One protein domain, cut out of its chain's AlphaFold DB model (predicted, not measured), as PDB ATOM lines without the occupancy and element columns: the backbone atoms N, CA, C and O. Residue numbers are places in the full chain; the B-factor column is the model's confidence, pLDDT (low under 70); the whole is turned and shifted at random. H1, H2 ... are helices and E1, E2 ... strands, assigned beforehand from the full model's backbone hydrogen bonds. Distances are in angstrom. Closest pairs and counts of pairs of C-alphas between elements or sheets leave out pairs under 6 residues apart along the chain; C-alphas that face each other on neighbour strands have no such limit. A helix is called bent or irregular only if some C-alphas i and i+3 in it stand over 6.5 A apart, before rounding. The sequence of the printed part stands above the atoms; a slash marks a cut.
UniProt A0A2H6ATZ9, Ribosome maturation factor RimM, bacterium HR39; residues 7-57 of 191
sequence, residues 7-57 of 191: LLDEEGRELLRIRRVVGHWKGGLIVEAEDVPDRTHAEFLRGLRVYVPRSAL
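Overview. This is residues 7 to 57 of the 191 residues of the protein "Ribosome maturation factor RimM" of bacterium HR39 (UniProt A0A2H6ATZ9). A long, sharply bent hairpin of two strands, E1 and E2, makes one side of this small domain, and the short helix H1 lies off the far end of E2. From H1 a stretch with no named element, residues 45 to 57, runs back past residues 7 to 8, which pair with the beginning of E1, so that the backbone goes round in a loose loop. The printed part has 51 residues, with E1, E2 and H1 in that order along the chain; the sheet has the order E1 - E2, antiparallel, and the class is mixed, helices and strands, with under half of the residues in named elements. It is only just compact, close to loose, with a radius of gyration of the C-alphas of 11.3 A, and the C-alphas span 26 by 21 by 19 A.

Along the chain. E1 is residues 14 to 25, 24.6 A from first to last C-alpha, and begins with C-alpha 14 at (-57.460, -36.124, 35.082). E2 is residues 28 to 33, 15.2 A long, and ends with C-alpha 33 at (-48.649, -32.073, 27.795). H1 is residues 39 to 44, 8.9 A long, and ends with C-alpha 44 at (-51.521, -21.536, 35.852).

Arrangement. E1 and E2 form a hairpin of antiparallel neighbour strands, with an angle of 128 degrees between their N-to-C directions. E1 bends by 88 degrees at residue 22. The C-alphas of Val 21 and Val 31 face each other at 4.3 A, and those of Trp 25 and Gly 28 at 5.1 A. Within hydrogen-bond range across the pair are, for instance, N 22 and O 30, 2.8 A apart, and N 32 and O 20, 2.9 A apart. Residues 7 to 8 make a short antiparallel pairing with residues 14 to 16 of E1. A tight link of 5 residues joins E2 to H1. E1 and H1 are apart, with no C-alpha of the one within 8 A of the other. In H1, which is not bent, every O i to N i+4 pair is within hydrogen-bond range.

Size, cuts and confidence. The outline is rounded, and the two C-alphas farthest apart are those of Thr 40 and Ser 55, at 31.1 A. The C-alphas of Leu 7 and Leu 57, the first and last printed residues, are 11.7 A apart. The printed part has no cut. The link from E1 to E2, residues 26 to 27, is tight. Residues 45 to 57 have C-alphas 7 to 17 A from the mean of the C-alphas. The mean pLDDT of the printed part is 79.7; it is under 70 at residues 26 to 27 and 54 to 57.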
ATOM      1  N   LEU A   7     -51.865 -37.604  34.417       82.00
ATOM      2  CA  LEU A   7     -51.603 -37.097  35.757       82.00
ATOM      3  C   LEU A   7     -52.898 -36.568  36.373       82.00
ATOM      4  O   LEU A   7     -53.743 -36.016  35.665       82.00
ATOM      5  N   LEU A   8     -53.030 -36.722  37.687       83.25
ATOM      6  CA  LEU A   8     -54.243 -36.416  38.442       83.25
ATOM      7  C   LEU A   8     -54.051 -35.233  39.405       83.25
ATOM      8  O   LEU A   8     -52.920 -34.914  39.786       83.25
ATOM      9  N   ASP A   9     -55.152 -34.603  39.814       83.75
ATOM     10  CA  ASP A   9     -55.192 -33.600  40.891       83.75
ATOM     11  C   ASP A   9     -55.363 -34.225  42.297       83.75
ATOM     12  O   ASP A   9     -55.341 -35.448  42.452       83.75
ATOM     13  N   GLU A  10     -55.497 -33.390  43.341       82.25
ATOM     14  CA  GLU A  10     -55.700 -33.854  44.730       82.25
ATOM     15  C   GLU A  10     -57.029 -34.612  44.921       82.25
ATOM     16  O   GLU A  10     -57.142 -35.428  45.837       82.25
ATOM     17  N   GLU A  11     -58.015 -34.400  44.044       80.94
ATOM     18  CA  GLU A  11     -59.291 -35.119  44.016       80.94
ATOM     19  C   GLU A  11     -59.294 -36.365  43.106       80.94
ATOM     20  O   GLU A  11     -60.306 -37.067  43.033       80.94
ATOM     21  N   GLY A  12     -58.181 -36.675  42.430       77.25
ATOM     22  CA  GLY A  12     -58.040 -37.849  41.563       77.25
ATOM     23  C   GLY A  12     -58.669 -37.717  40.169       77.25
ATOM     24  O   GLY A  12     -58.866 -38.730  39.497       77.25
ATOM     25  N   ARG A  13     -58.995 -36.499  39.718       81.31
ATOM     26  CA  ARG A  13     -59.492 -36.210  38.358       81.31
ATOM     27  C   ARG A  13     -58.312 -36.073  37.391       81.31
ATOM     28  O   ARG A  13     -57.241 -35.648  37.810       81.31
ATOM     29  N   GLU A  14     -58.493 -36.391  36.102       80.50
ATOM     30  CA  GLU A  14     -57.460 -36.124  35.082       80.50
ATOM     31  C   GLU A  14     -57.156 -34.615  35.019       80.50
ATOM     32  O   GLU A  14     -58.036 -33.813  34.711       80.50
ATOM     33  N   LEU A  15     -55.909 -34.243  35.323       81.12
ATOM     34  CA  LEU A  15     -55.423 -32.861  35.362       81.12
ATOM     35  C   LEU A  15     -54.669 -32.484  34.080       81.12
ATOM     36  O   LEU A  15     -54.855 -31.383  33.566       81.12
ATOM     37  N   LEU A  16     -53.797 -33.374  33.587       81.56
ATOM     38  CA  LEU A  16     -53.079 -33.210  32.315       81.56
ATOM     39  C   LEU A  16     -52.508 -34.539  31.802       81.56
ATOM     40  O   LEU A  16     -52.060 -35.385  32.584       81.56
ATOM     41  N   ARG A  17     -52.448 -34.713  30.480       82.56
ATOM     42  CA  ARG A  17     -51.856 -35.891  29.831       82.56
ATOM     43  C   ARG A  17     -50.457 -35.589  29.296       82.56
ATOM     44  O   ARG A  17     -50.283 -34.721  28.443       82.56
ATOM     45  N   ILE A  18     -49.441 -36.318  29.775       83.00
ATOM     46  CA  ILE A  18     -48.062 -36.179  29.272       83.00
ATOM     47  C   ILE A  18     -47.995 -36.686  27.827       83.00
ATOM     48  O   ILE A  18     -48.200 -37.870  27.567       83.00
ATOM     49  N   ARG A  19     -47.608 -35.806  26.903       81.81
ATOM     50  CA  ARG A  19     -47.352 -36.140  25.498       81.81
ATOM     51  C   ARG A  19     -45.933 -36.668  25.290       81.81
ATOM     52  O   ARG A  19     -45.724 -37.644  24.572       81.81
ATOM     53  N   ARG A  20     -44.941 -36.010  25.904       78.44
ATOM     54  CA  ARG A  20     -43.531 -36.447  25.949       78.44
ATOM     55  C   ARG A  20     -42.733 -35.714  27.024       78.44
ATOM     56  O   ARG A  20     -43.055 -34.589  27.392       78.44
ATOM     57  N   VAL A  21     -41.624 -36.317  27.444       82.50
ATOM     58  CA  VAL A  21     -40.546 -35.598  28.137       82.50
ATOM     59  C   VAL A  21     -39.711 -34.854  27.092       82.50
ATOM     60  O   VAL A  21     -39.310 -35.438  26.087       82.50
ATOM     61  N   VAL A  22     -39.477 -33.565  27.327       83.50
ATOM     62  CA  VAL A  22     -38.701 -32.659  26.460       83.50
ATOM     63  C   VAL A  22     -37.263 -32.513  26.969       83.50
ATOM     64  O   VAL A  22     -36.342 -32.312  26.182       83.50
ATOM     65  N   GLY A  23     -37.052 -32.645  28.280       81.94
ATOM     66  CA  GLY A  23     -35.731 -32.579  28.897       81.94
ATOM     67  C   GLY A  23     -35.767 -32.846  30.399       81.94
ATOM     68  O   GLY A  23     -36.824 -33.070  30.984       81.94
ATOM     69  N   HIS A  24     -34.594 -32.819  31.025       82.06
ATOM     70  CA  HIS A  24     -34.425 -32.934  32.473       82.06
ATOM     71  C   HIS A  24     -33.805 -31.630  32.995       82.06
ATOM     72  O   HIS A  24     -32.953 -31.034  32.336       82.06
ATOM     73  N   TRP A  25     -34.212 -31.200  34.185       82.88
ATOM     74  CA  TRP A  25     -33.626 -30.077  34.916       82.88
ATOM     75  C   TRP A  25     -33.054 -30.563  36.254       82.88
ATOM     76  O   TRP A  25     -33.327 -31.682  36.694       82.88
ATOM     77  N   LYS A  26     -32.262 -29.729  36.938       67.75
ATOM     78  CA  LYS A  26     -31.792 -30.045  38.295       67.75
ATOM     79  C   LYS A  26     -32.994 -30.141  39.242       67.75
ATOM     80  O   LYS A  26     -33.589 -29.120  39.574       67.75
ATOM     81  N   GLY A  27     -33.335 -31.365  39.649       69.50
ATOM     82  CA  GLY A  27     -34.468 -31.659  40.530       69.50
ATOM     83  C   GLY A  27     -35.833 -31.800  39.840       69.50
ATOM     84  O   GLY A  27     -36.842 -31.669  40.521       69.50
ATOM     85  N   GLY A  28     -35.910 -32.041  38.522       79.62
ATOM     86  CA  GLY A  28     -37.210 -32.259  37.872       79.62
ATOM     87  C   GLY A  28     -37.177 -32.661  36.396       79.62
ATOM     88  O   GLY A  28     -36.149 -32.583  35.725       79.62
ATOM     89  N   LEU A  29     -38.339 -33.071  35.883       81.44
ATOM     90  CA  LEU A  29     -38.585 -33.389  34.473       81.44
ATOM     91  C   LEU A  29     -39.289 -32.216  33.777       81.44
ATOM     92  O   LEU A  29     -40.175 -31.592  34.355       81.44
ATOM     93  N   ILE A  30     -38.927 -31.940  32.523       83.56
ATOM     94  CA  ILE A  30     -39.620 -30.979  31.656       83.56
ATOM     95  C   ILE A  30     -40.479 -31.780  30.680       83.56
ATOM     96  O   ILE A  30     -39.948 -32.575  29.901       83.56
ATOM     97  N   VAL A  31     -41.795 -31.569  30.705       83.81
ATOM     98  CA  VAL A  31     -42.768 -32.319  29.899       83.81
ATOM     99  C   VAL A  31     -43.577 -31.398  28.987       83.81
ATOM    100  O   VAL A  31     -43.901 -30.272  29.352       83.81
ATOM    101  N   GLU A  32     -43.911 -31.898  27.802       83.44
ATOM    102  CA  GLU A  32     -44.975 -31.371  26.949       83.44
ATOM    103  C   GLU A  32     -46.241 -32.170  27.264       83.44
ATOM    104  O   GLU A  32     -46.203 -33.404  27.268       83.44
ATOM    105  N   ALA A  33     -47.345 -31.477  27.530       83.44
ATOM    106  CA  ALA A  33     -48.649 -32.073  27.795       83.44
ATOM    107  C   ALA A  33     -49.631 -31.732  26.670       83.44
ATOM    108  O   ALA A  33     -49.487 -30.699  26.017       83.44
ATOM    109  N   GLU A  34     -50.613 -32.598  26.427       81.00
ATOM    110  CA  GLU A  34     -51.586 -32.405  25.340       81.00
ATOM    111  C   GLU A  34     -52.517 -31.213  25.620       81.00
ATOM    112  O   GLU A  34     -52.840 -30.448  24.713       81.00
ATOM    113  N   ASP A  35     -52.850 -31.003  26.894       79.00
ATOM    114  CA  ASP A  35     -53.788 -29.988  27.391       79.00
ATOM    115  C   ASP A  35     -53.137 -28.611  27.647       79.00
ATOM    116  O   ASP A  35     -53.801 -27.669  28.078       79.00
ATOM    117  N   VAL A  36     -51.824 -28.477  27.408       81.88
ATOM    118  CA  VAL A  36     -51.023 -27.288  27.762       81.88
ATOM    119  C   VAL A  36     -50.311 -26.742  26.514       81.88
ATOM    120  O   VAL A  36     -49.115 -26.971  26.328       81.88
ATOM    121  N   PRO A  37     -51.029 -26.025  25.626       79.12
ATOM    122  CA  PRO A  37     -50.504 -25.610  24.322       79.12
ATOM    123  C   PRO A  37     -49.529 -24.426  24.389       79.12
ATOM    124  O   PRO A  37     -48.797 -24.179  23.430       79.12
ATOM    125  N   ASP A  38     -49.525 -23.665  25.489       81.19
ATOM    126  CA  ASP A  38     -48.726 -22.451  25.632       81.19
ATOM    127  C   ASP A  38     -48.207 -22.219  27.063       81.19
ATOM    128  O   ASP A  38     -48.579 -22.881  28.036       81.19
ATOM    129  N   ARG A  39     -47.317 -21.226  27.178       83.00
ATOM    130  CA  ARG A  39     -46.697 -20.810  28.441       83.00
ATOM    131  C   ARG A  39     -47.708 -20.281  29.465       83.00
ATOM    132  O   ARG A  39     -47.473 -20.445  30.657       83.00
ATOM    133  N   THR A  40     -48.796 -19.644  29.043       82.62
ATOM    134  CA  THR A  40     -49.795 -19.065  29.952       82.62
ATOM    135  C   THR A  40     -50.553 -20.173  30.679       82.62
ATOM    136  O   THR A  40     -50.671 -20.125  31.900       82.62
ATOM    137  N   HIS A  41     -50.965 -21.220  29.958       80.25
ATOM    138  CA  HIS A  41     -51.555 -22.425  30.547       80.25
ATOM    139  C   HIS A  41     -50.571 -23.117  31.507       80.25
ATOM    140  O   HIS A  41     -50.933 -23.433  32.640       80.25
ATOM    141  N   ALA A  42     -49.298 -23.259  31.117       79.19
ATOM    142  CA  ALA A  42     -48.263 -23.801  32.002       79.19
ATOM    143  C   ALA A  42     -48.036 -22.942  33.267       79.19
ATOM    144  O   ALA A  42     -47.732 -23.474  34.333       79.19
ATOM    145  N   GLU A  43     -48.200 -21.618  33.180       81.38
ATOM    146  CA  GLU A  43     -48.048 -20.717  34.325       81.38
ATOM    147  C   GLU A  43     -49.193 -20.803  35.347       81.38
ATOM    148  O   GLU A  43     -48.929 -20.518  36.520       81.38
ATOM    149  N   PHE A  44     -50.397 -21.239  34.947       81.19
ATOM    150  CA  PHE A  44     -51.521 -21.536  35.852       81.19
ATOM    151  C   PHE A  44     -51.338 -22.839  36.644       81.19
ATOM    152  O   PHE A  44     -51.801 -22.931  37.775       81.19
ATOM    153  N   LEU A  45     -50.632 -23.828  36.086       78.75
ATOM    154  CA  LEU A  45     -50.392 -25.124  36.741       78.75
ATOM    155  C   LEU A  45     -49.280 -25.075  37.810       78.75
ATOM    156  O   LEU A  45     -49.029 -26.060  38.507       78.75
ATOM    157  N   ARG A  46     -48.587 -23.939  37.964       79.75
ATOM    158  CA  ARG A  46     -47.479 -23.793  38.921       79.75
ATOM    159  C   ARG A  46     -47.969 -23.852  40.365       79.75
ATOM    160  O   ARG A  46     -48.754 -23.014  40.797       79.75
ATOM    161  N   GLY A  47     -47.405 -24.779  41.133       79.56
ATOM    162  CA  GLY A  47     -47.724 -24.954  42.553       79.56
ATOM    163  C   GLY A  47     -48.921 -25.868  42.819       79.56
ATOM    164  O   GLY A  47     -49.169 -26.181  43.980       79.56
ATOM    165  N   LEU A  48     -49.614 -26.348  41.778       82.81
ATOM    166  CA  LEU A  48     -50.516 -27.487  41.920       82.81
ATOM    167  C   LEU A  48     -49.706 -28.738  42.279       82.81
ATOM    168  O   LEU A  48     -48.604 -28.949  41.763       82.81
ATOM    169  N   ARG A  49     -50.262 -29.577  43.158       82.44
ATOM    170  CA  ARG A  49     -49.769 -30.944  43.343       82.44
ATOM    171  C   ARG A  49     -50.329 -31.832  42.242       82.44
ATOM    172  O   ARG A  49     -51.431 -31.606  41.751       82.44
ATOM    173  N   VAL A  50     -49.532 -32.816  41.848       83.00
ATOM    174  CA  VAL A  50     -49.768 -33.631  40.660       83.00
ATOM    175  C   VAL A  50     -49.476 -35.083  41.016       83.00
ATOM    176  O   VAL A  50     -48.411 -35.384  41.557       83.00
ATOM    177  N   TYR A  51     -50.428 -35.968  40.740       81.06
ATOM    178  CA  TYR A  51     -50.439 -37.347  41.223       81.06
ATOM    179  C   TYR A  51     -50.389 -38.341  40.061       81.06
ATOM    180  O   TYR A  51     -50.920 -38.087  38.983       81.06
ATOM    181  N   VAL A  52     -49.760 -39.491  40.294       79.19
ATOM    182  CA  VAL A  52     -49.733 -40.630  39.364       79.19
ATOM    183  C   VAL A  52     -50.505 -41.776  40.023       79.19
ATOM    184  O   VAL A  52     -50.220 -42.087  41.184       79.19
ATOM    185  N   PRO A  53     -51.473 -42.420  39.345       72.12
ATOM    186  CA  PRO A  53     -52.119 -43.606  39.891       72.12
ATOM    187  C   PRO A  53     -51.085 -44.730  40.030       72.12
ATOM    188  O   PRO A  53     -50.349 -45.020  39.089       72.12
ATOM    189  N   ARG A  54     -51.032 -45.398  41.191       69.00
ATOM    190  CA  ARG A  54     -50.014 -46.427  41.493       69.00
ATOM    191  C   ARG A  54     -49.953 -47.557  40.451       69.00
ATOM    192  O   ARG A  54     -48.882 -48.089  40.209       69.00
ATOM    193  N   SER A  55     -51.068 -47.867  39.788       67.94
ATOM    194  CA  SER A  55     -51.157 -48.841  38.688       67.94
ATOM    195  C   SER A  55     -50.512 -48.399  37.362       67.94
ATOM    196  O   SER A  55     -50.545 -49.160  36.401       67.94
ATOM    197  N   ALA A  56     -49.988 -47.172  37.273       67.62
ATOM    198  CA  ALA A  56     -49.213 -46.659  36.138       67.62
ATOM    199  C   ALA A  56     -47.721 -46.456  36.474       67.62
ATOM    200  O   ALA A  56     -46.947 -45.995  35.632       67.62
ATOM    201  N   LEU A  57     -47.300 -46.806  37.695       67.19
ATOM    202  CA  LEU A  57     -45.896 -47.091  37.975       67.19
ATOM    203  C   LEU A  57     -45.569 -48.484  37.404       67.19
ATOM    204  O   LEU A  57     -46.420 -49.373  37.488       67.19
TER     205      LEU A  57